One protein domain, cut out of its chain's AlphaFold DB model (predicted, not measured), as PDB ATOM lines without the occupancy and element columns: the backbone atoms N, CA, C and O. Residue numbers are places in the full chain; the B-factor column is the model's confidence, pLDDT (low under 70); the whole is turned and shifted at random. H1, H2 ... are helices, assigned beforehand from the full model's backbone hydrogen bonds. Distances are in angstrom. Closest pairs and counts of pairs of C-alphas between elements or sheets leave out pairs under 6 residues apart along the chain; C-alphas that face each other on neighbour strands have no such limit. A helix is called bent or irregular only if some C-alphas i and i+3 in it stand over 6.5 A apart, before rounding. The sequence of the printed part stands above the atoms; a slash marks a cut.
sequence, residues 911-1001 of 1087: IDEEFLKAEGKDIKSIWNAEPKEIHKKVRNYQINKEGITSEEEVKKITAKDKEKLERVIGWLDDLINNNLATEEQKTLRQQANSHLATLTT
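What this domain is: This is residues 911 to 1001 of the 1087 residues of an uncharacterized protein of endosymbiont GvMRE of Glomus versiforme (UniProt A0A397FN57). An elongated, all-helix domain: at one end of its length H5 and H6 fold back on each other as a helical hairpin, with the small helix H4 packed on H6, and H3 packs on part of H5 and leads away from the hairpin toward the small helices H1 and H2 at the other end. H1 and H2 are loosely placed there, and neither makes a clear contact with any helix. The printed part has 91 residues, with six named helices in the order H1, H2, H3, H4, H5, H6 and no named strand. It is only just compact, close to loose, with a radius of gyration of the C-alphas of 14.2 A, and the C-alphas span 47 by 25 by 17 A.

Where its parts are: The printed part begins at Ile 911. H1 is residues 913 to 918, starting with C-alpha 913 at (8.058, 121.614, 38.170), and is 8.7 A from first to last C-alpha. H2 is residues 923 to 927, 6.4 A from first to last C-alpha. H3, residues 931 to 945, measures 21.0 A. H4 is a short helix of residues 951 to 954, 5.1 A from first to last C-alpha. H5, residues 959 to 977, is the longest helix by residues, with 19 residues, and measures 27.2 A from C-alpha 959 at (1.680, 92.574, 35.294) to C-alpha 977. It is irregular: C-alphas 960 and 963 are 7.9 A apart, and its line is a rough one. H6, residues 983 to 999, measures 24.6 A and ends with C-alpha 999 at (5.088, 89.309, 31.938).

How they stand to each other: H1 and H2 are close but not clearly touching, their closest C-alphas being those of Leu 916 and Ile 923, 7.0 A apart. H1 is near H3, close but not clearly touching and about perpendicular to it at 83 degrees; the closest C-alphas are those of Phe 915 and Tyr 941, 6.8 A apart. H2 and H3 are also close but not clearly touching, with the C-alphas of Ile 926 and Ile 934 closest at 7.0 A. H3 touches H5, which meets it with residues 968 to 975 alone. They run opposite ways at a shallow tilt of 16 degrees, and the closest C-alphas are those of Ile 943 and Val 968, 5.7 A apart. H3 is apart from H4 and from H6. H4 touches H6, which meets it with residues 988 to 995 alone; the closest C-alphas are those of Val 954 and Ala 992, 6.1 A apart. H4 and H5 are close but not clearly touching, with the C-alphas of Val 954 and Leu 965 closest at 7.7 A. H5 and H6 form a helical hairpin and touch with 14 pairs of C-alphas within 8 A, the closest being those of Ala 959 and Leu 999, 5.8 A apart. They run opposite ways at a shallow tilt of 33 degrees, only just short of steep. H1 and H2 are apart from H4, H5 and H6. In H1, H2, H3 and H6 every O i to N i+4 pair is within hydrogen-bond range; in H5 it is 13 of 15, and H4 is too short for such a pair.

The domain as a whole: The two C-alphas farthest apart are those of Lys 924 and Thr 1001, 47.2 A. The first and last printed C-alphas, those of Ile 911 and Thr 1001, are 35.1 A apart. The printed part has no cut, and the five links between successive helices are tight. The mean pLDDT of the printed part is 72.9. The model's confidence is low, under 70, at residues 911 to 914, 916 to 934, 959 to 960, 977 to 979 and 1000 to 1001; the mean pLDDT of H2 is 52.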
ATOM      1  N   ILE A 911       9.477 118.171  31.107       65.31
ATOM      2  CA  ILE A 911      10.051 119.262  31.911       65.31
ATOM      3  C   ILE A 911       8.946 119.806  32.828       65.31
ATOM      4  O   ILE A 911       8.309 120.812  32.524       65.31
ATOM      5  N   ASP A 912       8.691 119.105  33.933       64.00
ATOM      6  CA  ASP A 912       7.715 119.499  34.957       64.00
ATOM      7  C   ASP A 912       8.361 120.307  36.105       64.00
ATOM      8  O   ASP A 912       9.581 120.481  36.175       64.00
ATOM      9  N   GLU A 913       7.547 120.841  37.025       59.62
ATOM     10  CA  GLU A 913       8.058 121.614  38.170       59.62
ATOM     11  C   GLU A 913       9.034 120.821  39.054       59.62
ATOM     12  O   GLU A 913       9.908 121.408  39.695       59.62
ATOM     13  N   GLU A 914       8.876 119.500  39.126       66.56
ATOM     14  CA  GLU A 914       9.734 118.614  39.912       66.56
ATOM     15  C   GLU A 914      11.114 118.447  39.260       66.56
ATOM     16  O   GLU A 914      12.119 118.520  39.968       66.56
ATOM     17  N   PHE A 915      11.193 118.347  37.927       71.88
ATOM     18  CA  PHE A 915      12.452 118.376  37.176       71.88
ATOM     19  C   PHE A 915      13.221 119.684  37.408       71.88
ATOM     20  O   PHE A 915      14.419 119.667  37.697       71.88
ATOM     21  N   LEU A 916      12.524 120.825  37.335       65.50
ATOM     22  CA  LEU A 916      13.124 122.148  37.550       65.50
ATOM     23  C   LEU A 916      13.634 122.323  38.990       65.50
ATOM     24  O   LEU A 916      14.692 122.920  39.205       65.50
ATOM     25  N   LYS A 917      12.922 121.760  39.976       66.69
ATOM     26  CA  LYS A 917      13.357 121.726  41.383       66.69
ATOM     27  C   LYS A 917      14.554 120.790  41.593       66.69
ATOM     28  O   LYS A 917      15.468 121.159  42.325       66.69
ATOM     29  N   ALA A 918      14.573 119.622  40.946       61.62
ATOM     30  CA  ALA A 918      15.644 118.628  41.069       61.62
ATOM     31  C   ALA A 918      16.977 119.098  40.460       61.62
ATOM     32  O   ALA A 918      18.037 118.841  41.027       61.62
ATOM     33  N   GLU A 919      16.939 119.828  39.342       64.25
ATOM     34  CA  GLU A 919      18.139 120.379  38.691       64.25
ATOM     35  C   GLU A 919      18.631 121.697  39.319       64.25
ATOM     36  O   GLU A 919      19.710 122.181  38.973       64.25
ATOM     37  N   GLY A 920      17.879 122.270  40.268       49.56
ATOM     38  CA  GLY A 920      18.329 123.367  41.131       49.56
ATOM     39  C   GLY A 920      18.653 124.682  40.415       49.56
ATOM     40  O   GLY A 920      19.434 125.476  40.942       49.56
ATOM     41  N   LYS A 921      18.108 124.927  39.215       55.66
ATOM     42  CA  LYS A 921      18.413 126.137  38.440       55.66
ATOM     43  C   LYS A 921      17.202 126.730  37.716       55.66
ATOM     44  O   LYS A 921      16.302 126.015  37.290       55.66
ATOM     45  N   ASP A 922      17.247 128.053  37.531       55.72
ATOM     46  CA  ASP A 922      16.335 128.843  36.690       55.72
ATOM     47  C   ASP A 922      16.214 128.216  35.291       55.72
ATOM     48  O   ASP A 922      17.219 127.799  34.699       55.72
ATOM     49  N   ILE A 923      14.990 128.183  34.757       49.31
ATOM     50  CA  ILE A 923      14.647 127.646  33.441       49.31
ATOM     51  C   ILE A 923      15.592 128.210  32.370       49.31
ATOM     52  O   ILE A 923      16.088 127.464  31.528       49.31
ATOM     53  N   LYS A 924      15.972 129.497  32.471       51.38
ATOM     54  CA  LYS A 924      16.938 130.161  31.573       51.38
ATOM     55  C   LYS A 924      18.293 129.454  31.497       51.38
ATOM     56  O   LYS A 924      18.899 129.414  30.432       51.38
ATOM     57  N   SER A 925      18.770 128.873  32.593       54.22
ATOM     58  CA  SER A 925      20.045 128.149  32.613       54.22
ATOM     59  C   SER A 925      19.964 126.780  31.927       54.22
ATOM     60  O   SER A 925      20.948 126.337  31.337       54.22
ATOM     61  N   ILE A 926      18.789 126.142  31.960       54.34
ATOM     62  CA  ILE A 926      18.511 124.886  31.259       54.34
ATOM     63  C   ILE A 926      18.421 125.167  29.755       54.34
ATOM     64  O   ILE A 926      19.019 124.441  28.970       54.34
ATOM     65  N   TRP A 927      17.796 126.278  29.346       52.56
ATOM     66  CA  TRP A 927      17.697 126.703  27.937       52.56
ATOM     67  C   TRP A 927      19.034 127.108  27.289       52.56
ATOM     68  O   TRP A 927      19.146 127.123  26.053       52.56
ATOM     69  N   ASN A 928      20.036 127.418  28.117       54.41
ATOM     70  CA  ASN A 928      21.399 127.751  27.704       54.41
ATOM     71  C   ASN A 928      22.326 126.525  27.603       54.41
ATOM     72  O   ASN A 928      23.440 126.665  27.098       54.41
ATOM     73  N   ALA A 929      21.899 125.343  28.061       56.62
ATOM     74  CA  ALA A 929      22.673 124.109  27.927       56.62
ATOM     75  C   ALA A 929      22.617 123.551  26.492       56.62
ATOM     76  O   ALA A 929      21.724 123.881  25.704       56.62
ATOM     77  N   GLU A 930      23.576 122.692  26.132       57.34
ATOM     78  CA  GLU A 930      23.551 122.049  24.818       57.34
ATOM     79  C   GLU A 930      22.333 121.109  24.691       57.34
ATOM     80  O   GLU A 930      22.031 120.372  25.632       57.34
ATOM     81  N   PRO A 931      21.644 121.055  23.530       56.59
ATOM     82  CA  PRO A 931      20.434 120.241  23.355       56.59
ATOM     83  C   PRO A 931      20.599 118.764  23.745       56.59
ATOM     84  O   PRO A 931      19.692 118.177  24.328       56.59
ATOM     85  N   LYS A 932      21.777 118.179  23.493       61.28
ATOM     86  CA  LYS A 932      22.105 116.796  23.880       61.28
ATOM     87  C   LYS A 932      22.160 116.605  25.396       61.28
ATOM     88  O   LYS A 932      21.755 115.557  25.895       61.28
ATOM     89  N   GLU A 933      22.638 117.605  26.132       69.81
ATOM     90  CA  GLU A 933      22.659 117.563  27.594       69.81
ATOM     91  C   GLU A 933      21.250 117.696  28.171       69.81
ATOM     92  O   GLU A 933      20.903 116.964  29.095       69.81
ATOM     93  N   ILE A 934      20.415 118.564  27.592       67.88
ATOM     94  CA  ILE A 934      19.011 118.729  27.999       67.88
ATOM     95  C   ILE A 934      18.233 117.432  27.751       67.88
ATOM     96  O   ILE A 934      17.583 116.925  28.661       67.88
ATOM     97  N   HIS A 935      18.350 116.850  26.552       70.12
ATOM     98  CA  HIS A 935      17.708 115.581  26.189       70.12
ATOM     99  C   HIS A 935      18.099 114.464  27.155       70.12
ATOM    100  O   HIS A 935      17.234 113.788  27.717       70.12
ATOM    101  N   LYS A 936      19.401 114.327  27.426       80.00
ATOM    102  CA  LYS A 936      19.914 113.337  28.373       80.00
ATOM    103  C   LYS A 936      19.360 113.546  29.785       80.00
ATOM    104  O   LYS A 936      18.936 112.581  30.415       80.00
ATOM    105  N   LYS A 937      19.328 114.788  30.275       78.00
ATOM    106  CA  LYS A 937      18.814 115.121  31.613       78.00
ATOM    107  C   LYS A 937      17.324 114.833  31.761       78.00
ATOM    108  O   LYS A 937      16.938 114.184  32.727       78.00
ATOM    109  N   VAL A 938      16.506 115.251  30.794       77.44
ATOM    110  CA  VAL A 938      15.048 115.052  30.831       77.44
ATOM    111  C   VAL A 938      14.697 113.565  30.814       77.44
ATOM    112  O   VAL A 938      13.920 113.108  31.647       77.44
ATOM    113  N   ARG A 939      15.312 112.773  29.926       81.00
ATOM    114  CA  ARG A 939      15.037 111.327  29.862       81.00
ATOM    115  C   ARG A 939      15.527 110.581  31.099       81.00
ATOM    116  O   ARG A 939      14.811 109.721  31.598       81.00
ATOM    117  N   ASN A 940      16.692 110.943  31.640       81.62
ATOM    118  CA  ASN A 940      17.176 110.361  32.895       81.62
ATOM    119  C   ASN A 940      16.246 110.681  34.068       81.62
ATOM    120  O   ASN A 940      15.971 109.810  34.886       81.62
ATOM    121  N   TYR A 941      15.730 111.906  34.131       81.75
ATOM    122  CA  TYR A 941      14.745 112.284  35.134       81.75
ATOM    123  C   TYR A 941      13.451 111.471  35.010       81.75
ATOM    124  O   TYR A 941      12.979 110.943  36.010       81.75
ATOM    125  N   GLN A 942      12.913 111.305  33.799       81.81
ATOM    126  CA  GLN A 942      11.698 110.513  33.576       81.81
ATOM    127  C   GLN A 942      11.881 109.044  33.991       81.81
ATOM    128  O   GLN A 942      11.031 108.494  34.689       81.81
ATOM    129  N   ILE A 943      13.024 108.438  33.649       82.69
ATOM    130  CA  ILE A 943      13.383 107.077  34.081       82.69
ATOM    131  C   ILE A 943      13.449 106.988  35.614       82.69
ATOM    132  O   ILE A 943      12.878 106.073  36.208       82.69
ATOM    133  N   ASN A 944      14.089 107.965  36.263       81.25
ATOM    134  CA  ASN A 944      14.199 108.014  37.720       81.25
ATOM    135  C   ASN A 944      12.840 108.238  38.404       81.25
ATOM    136  O   ASN A 944      12.593 107.663  39.462       81.25
ATOM    137  N   LYS A 945      11.947 109.034  37.802       81.69
ATOM    138  CA  LYS A 945      10.607 109.334  38.328       81.69
ATOM    139  C   LYS A 945       9.718 108.092  38.404       81.69
ATOM    140  O   LYS A 945       8.950 107.950  39.351       81.69
ATOM    141  N   GLU A 946       9.843 107.183  37.442       81.31
ATOM    142  CA  GLU A 946       9.131 105.897  37.462       81.31
ATOM    143  C   GLU A 946       9.777 104.870  38.419       81.31
ATOM    144  O   GLU A 946       9.192 103.817  38.666       81.31
ATOM    145  N   GLY A 947      10.954 105.164  38.994       76.06
ATOM    146  CA  GLY A 947      11.608 104.333  40.015       76.06
ATOM    147  C   GLY A 947      12.203 103.021  39.491       76.06
ATOM    148  O   GLY A 947      12.331 102.064  40.250       76.06
ATOM    149  N   ILE A 948      12.526 102.952  38.193       76.12
ATOM    150  CA  ILE A 948      13.066 101.757  37.525       76.12
ATOM    151  C   ILE A 948      14.491 102.072  37.065       76.12
ATOM    152  O   ILE A 948      14.746 102.347  35.893       76.12
ATOM    153  N   THR A 949      15.419 102.080  38.016       76.75
ATOM    154  CA  THR A 949      16.815 102.498  37.807       76.75
ATOM    155  C   THR A 949      17.812 101.348  37.925       76.75
ATOM    156  O   THR A 949      18.973 101.492  37.545       76.75
ATOM    157  N   SER A 950      17.362 100.187  38.406       78.56
ATOM    158  CA  SER A 950      18.195  99.007  38.644       78.56
ATOM    159  C   SER A 950      17.500  97.694  38.270       78.56
ATOM    160  O   SER A 950      16.274  97.604  38.176       78.56
ATOM    161  N   GLU A 951      18.294  96.633  38.106       74.88
ATOM    162  CA  GLU A 951      17.803  95.277  37.820       74.88
ATOM    163  C   GLU A 951      16.831  94.755  38.898       74.88
ATOM    164  O   GLU A 951      15.859  94.057  38.601       74.88
ATOM    165  N   GLU A 952      17.083  95.089  40.163       75.62
ATOM    166  CA  GLU A 952      16.264  94.664  41.301       75.62
ATOM    167  C   GLU A 952      14.888  95.335  41.307       75.62
ATOM    168  O   GLU A 952      13.912  94.734  41.755       75.62
ATOM    169  N   GLU A 953      14.792  96.558  40.786       79.12
ATOM    170  CA  GLU A 953      13.535  97.289  40.625       79.12
ATOM    171  C   GLU A 953      12.735  96.762  39.436       79.12
ATOM    172  O   GLU A 953      11.538  96.523  39.580       79.12
ATOM    173  N   VAL A 954      13.395  96.456  38.310       77.00
ATOM    174  CA  VAL A 954      12.758  95.800  37.153       77.00
ATOM    175  C   VAL A 954      12.081  94.491  37.571       77.00
ATOM    176  O   VAL A 954      10.936  94.247  37.205       77.00
ATOM    177  N   LYS A 955      12.742  93.674  38.399       76.25
ATOM    178  CA  LYS A 955      12.197  92.389  38.877       76.25
ATOM    179  C   LYS A 955      10.994  92.527  39.816       76.25
ATOM    180  O   LYS A 955      10.234  91.571  39.954       76.25
ATOM    181  N   LYS A 956      10.812  93.681  40.471       76.31
ATOM    182  CA  LYS A 956       9.664  93.957  41.358       76.31
ATOM    183  C   LYS A 956       8.402  94.362  40.586       76.31
ATOM    184  O   LYS A 956       7.322  94.380  41.173       76.31
ATOM    185  N   ILE A 957       8.522  94.668  39.292       76.25
ATOM    186  CA  ILE A 957       7.404  95.058  38.425       76.25
ATOM    187  C   ILE A 957       6.540  93.836  38.120       76.25
ATOM    188  O   ILE A 957       7.020  92.823  37.606       76.25
ATOM    189  N   THR A 958       5.248  93.957  38.419       77.31
ATOM    190  CA  THR A 958       4.233  92.926  38.158       77.31
ATOM    191  C   THR A 958       3.432  93.248  36.893       77.31
ATOM    192  O   THR A 958       3.563  94.330  36.323       77.31
ATOM    193  N   ALA A 959       2.537  92.350  36.465       67.62
ATOM    194  CA  ALA A 959       1.680  92.574  35.294       67.62
ATOM    195  C   ALA A 959       0.822  93.857  35.382       67.62
ATOM    196  O   ALA A 959       0.471  94.428  34.352       67.62
ATOM    197  N   LYS A 960       0.523  94.351  36.595       68.94
ATOM    198  CA  LYS A 960      -0.212  95.612  36.815       68.94
ATOM    199  C   LYS A 960       0.610  96.869  36.509       68.94
ATOM    200  O   LYS A 960       0.029  97.923  36.288       68.94
ATOM    201  N   ASP A 961       1.936  96.759  36.472       73.56
ATOM    202  CA  ASP A 961       2.870  97.867  36.239       73.56
ATOM    203  C   ASP A 961       3.516  97.798  34.841       73.56
ATOM    204  O   ASP A 961       4.478  98.511  34.553       73.56
ATOM    205  N   LYS A 962       2.978  96.953  33.950       77.75
ATOM    206  CA  LYS A 962       3.499  96.713  32.596       77.75
ATOM    207  C   LYS A 962       3.689  98.005  31.792       77.75
ATOM    208  O   LYS A 962       4.733  98.194  31.177       77.75
ATOM    209  N   GLU A 963       2.719  98.915  31.851       77.75
ATOM    210  CA  GLU A 963       2.781 100.194  31.133       77.75
ATOM    211  C   GLU A 963       3.931 101.093  31.617       77.75
ATOM    212  O   GLU A 963       4.505 101.835  30.822       77.75
ATOM    213  N   LYS A 964       4.312 101.020  32.902       81.25
ATOM    214  CA  LYS A 964       5.471 101.764  33.431       81.25
ATOM    215  C   LYS A 964       6.768 101.247  32.814       81.25
ATOM    216  O   LYS A 964       7.614 102.034  32.395       81.25
ATOM    217  N   LEU A 965       6.899  99.923  32.713       81.38
ATOM    218  CA  LEU A 965       8.068  99.273  32.121       81.38
ATOM    219  C   LEU A 965       8.193  99.576  30.621       81.38
ATOM    220  O   LEU A 965       9.287  99.878  30.152       81.38
ATOM    221  N   GLU A 966       7.079  99.566  29.883       82.31
ATOM    222  CA  GLU A 966       7.043  99.938  28.460       82.31
ATOM    223  C   GLU A 966       7.465 101.402  28.234       82.31
ATOM    224  O   GLU A 966       8.254 101.677  27.326       82.31
ATOM    225  N   ARG A 967       7.028 102.339  29.092       84.00
ATOM    226  CA  ARG A 967       7.470 103.747  29.036       84.00
ATOM    227  C   ARG A 967       8.970 103.902  29.285       84.00
ATOM    228  O   ARG A 967       9.643 104.584  28.512       84.00
ATOM    229  N   VAL A 968       9.504 103.239  30.313       84.06
ATOM    230  CA  VAL A 968      10.941 103.286  30.634       84.06
ATOM    231  C   VAL A 968      11.790 102.690  29.510       84.06
ATOM    232  O   VAL A 968      12.812 103.273  29.150       84.06
ATOM    233  N   ILE A 969      11.349 101.590  28.890       83.88
ATOM    234  CA  ILE A 969      12.010 101.028  27.701       83.88
ATOM    235  C   ILE A 969      12.007 102.043  26.551       83.88
ATOM    236  O   ILE A 969      13.049 102.250  25.935       83.88
ATOM    237  N   GLY A 970      10.881 102.720  26.303       80.25
ATOM    238  CA  GLY A 970      10.784 103.760  25.275       80.25
ATOM    239  C   GLY A 970      11.764 104.920  25.488       80.25
ATOM    240  O   GLY A 970      12.417 105.360  24.544       80.25
ATOM    241  N   TRP A 971      11.934 105.388  26.729       87.06
ATOM    242  CA  TRP A 971      12.905 106.444  27.046       87.06
ATOM    243  C   TRP A 971      14.361 105.972  26.954       87.06
ATOM    244  O   TRP A 971      15.224 106.735  26.517       87.06
ATOM    245  N   LEU A 972      14.646 104.720  27.325       81.00
ATOM    246  CA  LEU A 972      15.972 104.121  27.152       81.00
ATOM    247  C   LEU A 972      16.315 103.936  25.666       81.00
ATOM    248  O   LEU A 972      17.444 104.223  25.270       81.00
ATOM    249  N   ASP A 973      15.355 103.529  24.833       77.81
ATOM    250  CA  ASP A 973      15.528 103.428  23.379       77.81
ATOM    251  C   ASP A 973      15.796 104.798  22.746       77.81
ATOM    252  O   ASP A 973      16.690 104.919  21.908       77.81
ATOM    253  N   ASP A 974      15.108 105.847  23.199       71.81
ATOM    254  CA  ASP A 974      15.360 107.224  22.761       71.81
ATOM    255  C   ASP A 974      16.788 107.692  23.116       71.81
ATOM    256  O   ASP A 974      17.500 108.249  22.276       71.81
ATOM    257  N   LEU A 975      17.273 107.384  24.325       74.38
ATOM    258  CA  LEU A 975      18.660 107.667  24.723       74.38
ATOM    259  C   LEU A 975      19.692 106.869  23.906       74.38
ATOM    260  O   LEU A 975      20.763 107.396  23.593       74.38
ATOM    261  N   ILE A 976      19.402 105.611  23.565       73.94
ATOM    262  CA  ILE A 976      20.299 104.746  22.780       73.94
ATOM    263  C   ILE A 976      20.368 105.218  21.326       73.94
ATOM    264  O   ILE A 976      21.467 105.392  20.798       73.94
ATOM    265  N   ASN A 977      19.221 105.483  20.700       64.56
ATOM    266  CA  ASN A 977      19.133 105.917  19.303       64.56
ATOM    267  C   ASN A 977      19.847 107.256  19.061       64.56
ATOM    268  O   ASN A 977      20.378 107.485  17.976       64.56
ATOM    269  N   ASN A 978      19.926 108.109  20.085       60.28
ATOM    270  CA  ASN A 978      20.635 109.389  20.033       60.28
ATOM    271  C   ASN A 978      22.102 109.324  20.517       60.28
ATOM    272  O   ASN A 978      22.757 110.364  20.610       60.28
ATOM    273  N   ASN A 979      22.655 108.135  20.807       65.00
ATOM    274  CA  ASN A 979      24.011 107.949  21.359       65.00
ATOM    275  C   ASN A 979      24.259 108.688  22.698       65.00
ATOM    276  O   ASN A 979      25.370 109.139  22.979       65.00
ATOM    277  N   LEU A 980      23.229 108.815  23.543       75.44
ATOM    278  CA  LEU A 980      23.293 109.506  24.841       75.44
ATOM    279  C   LEU A 980      23.263 108.551  26.049       75.44
ATOM    280  O   LEU A 980      23.605 108.970  27.162       75.44
ATOM    281  N   ALA A 981      22.878 107.289  25.834       81.75
ATOM    282  CA  ALA A 981      22.785 106.252  26.863       81.75
ATOM    283  C   ALA A 981      24.158 105.788  27.385       81.75
ATOM    284  O   ALA A 981      25.102 105.587  26.618       81.75
ATOM    285  N   THR A 982      24.239 105.555  28.695       85.44
ATOM    286  CA  THR A 982      25.373 104.873  29.344       85.44
ATOM    287  C   THR A 982      25.329 103.358  29.102       85.44
ATOM    288  O   THR A 982      24.288 102.812  28.736       85.44
ATOM    289  N   GLU A 983      26.443 102.651  29.319       76.25
ATOM    290  CA  GLU A 983      26.460 101.181  29.220       76.25
ATOM    291  C   GLU A 983      25.519 100.525  30.243       76.25
ATOM    292  O   GLU A 983      24.790  99.602  29.894       76.25
ATOM    293  N   GLU A 984      25.428 101.071  31.457       80.38
ATOM    294  CA  GLU A 984      24.484 100.623  32.491       80.38
ATOM    295  C   GLU A 984      23.025 100.749  32.025       80.38
ATOM    296  O   GLU A 984      22.234  99.827  32.198       80.38
ATOM    297  N   GLN A 985      22.678 101.843  31.343       82.81
ATOM    298  CA  GLN A 985      21.346 102.045  30.762       82.81
ATOM    299  C   GLN A 985      21.059 101.098  29.592       82.81
ATOM    300  O   GLN A 985      19.931 100.626  29.442       82.81
ATOM    301  N   LYS A 986      22.071 100.771  28.778       82.31
ATOM    302  CA  LYS A 986      21.943  99.748  27.728       82.31
ATOM    303  C   LYS A 986      21.690  98.367  28.333       82.31
ATOM    304  O   LYS A 986      20.845  97.629  27.823       82.31
ATOM    305  N   THR A 987      22.368  98.033  29.432       83.00
ATOM    306  CA  THR A 987      22.139  96.789  30.181       83.00
ATOM    307  C   THR A 987      20.754  96.774  30.830       83.00
ATOM    308  O   THR A 987      20.016  95.803  30.653       83.00
ATOM    309  N   LEU A 988      20.339  97.865  31.480       83.88
ATOM    310  CA  LEU A 988      19.010  98.005  32.086       83.88
ATOM    311  C   LEU A 988      17.893  97.840  31.045       83.88
ATOM    312  O   LEU A 988      16.912  97.145  31.296       83.88
ATOM    313  N   ARG A 989      18.069  98.390  29.837       89.00
ATOM    314  CA  ARG A 989      17.139  98.220  28.707       89.00
ATOM    315  C   ARG A 989      16.997  96.760  28.278       89.00
ATOM    316  O   ARG A 989      15.891  96.302  27.993       89.00
ATOM    317  N   GLN A 990      18.102  96.014  28.224       81.44
ATOM    318  CA  GLN A 990      18.074  94.581  27.910       81.44
ATOM    319  C   GLN A 990      17.348  93.775  29.000       81.44
ATOM    320  O   GLN A 990      16.548  92.889  28.688       81.44
ATOM    321  N   GLN A 991      17.579  94.109  30.271       82.12
ATOM    322  CA  GLN A 991      16.923  93.472  31.417       82.12
ATOM    323  C   GLN A 991      15.419  93.784  31.471       82.12
ATOM    324  O   GLN A 991      14.613  92.869  31.635       82.12
ATOM    325  N   ALA A 992      15.033  95.042  31.241       84.56
ATOM    326  CA  ALA A 992      13.645  95.492  31.168       84.56
ATOM    327  C   ALA A 992      12.863  94.784  30.049       84.56
ATOM    328  O   ALA A 992      11.781  94.254  30.299       84.56
ATOM    329  N   ASN A 993      13.434  94.685  28.841       83.62
ATOM    330  CA  ASN A 993      12.821  93.945  27.731       83.62
ATOM    331  C   ASN A 993      12.661  92.448  28.030       83.62
ATOM    332  O   ASN A 993      11.635  91.853  27.701       83.62
ATOM    333  N   SER A 994      13.659  91.840  28.676       78.81
ATOM    334  CA  SER A 994      13.600  90.422  29.052       78.81
ATOM    335  C   SER A 994      12.477  90.164  30.061       78.81
ATOM    336  O   SER A 994      11.727  89.201  29.918       78.81
ATOM    337  N   HIS A 995      12.308  91.053  31.044       79.62
ATOM    338  CA  HIS A 995      11.239  90.951  32.041       79.62
ATOM    339  C   HIS A 995       9.851  91.224  31.439       79.62
ATOM    340  O   HIS A 995       8.905  90.485  31.709       79.62
ATOM    341  N   LEU A 996       9.727  92.203  30.534       81.44
ATOM    342  CA  LEU A 996       8.483  92.477  29.801       81.44
ATOM    343  C   LEU A 996       8.001  91.254  28.995       81.44
ATOM    344  O   LEU A 996       6.800  90.966  28.958       81.44
ATOM    345  N   ALA A 997       8.930  90.496  28.405       75.12
ATOM    346  CA  ALA A 997       8.634  89.243  27.710       75.12
ATOM    347  C   ALA A 997       8.116  88.144  28.662       75.12
ATOM    348  O   ALA A 997       7.213  87.385  28.302       75.12
ATOM    349  N   THR A 998       8.621  88.082  29.900       76.00
ATOM    350  CA  THR A 998       8.109  87.141  30.918       76.00
ATOM    351  C   THR A 998       6.721  87.522  31.436       76.00
ATOM    352  O   THR A 998       5.889  86.651  31.655       76.00
ATOM    353  N   LEU A 999       6.416  88.819  31.538       70.31
ATOM    354  CA  LEU A 999       5.088  89.309  31.938       70.31
ATOM    355  C   LEU A 999       4.014  89.110  30.857       70.31
ATOM    356  O   LEU A 999       2.822  89.151  31.149       70.31
ATOM    357  N   THR A1000       4.418  88.913  29.602       57.97
ATOM    358  CA  THR A1000       3.517  88.629  28.471       57.97
ATOM    359  C   THR A1000       3.320  87.133  28.219       57.97
ATOM    360  O   THR A1000       2.466  86.756  27.418       57.97
ATOM    361  N   THR A1001       4.049  86.274  28.937       49.62
ATOM    362  CA  THR A1001       3.972  84.811  28.847       49.62
ATOM    363  C   THR A1001       3.382  84.192  30.121       49.62
ATOM    364  O   THR A1001       4.002  83.363  30.772       49.62
TER     365      THR A1001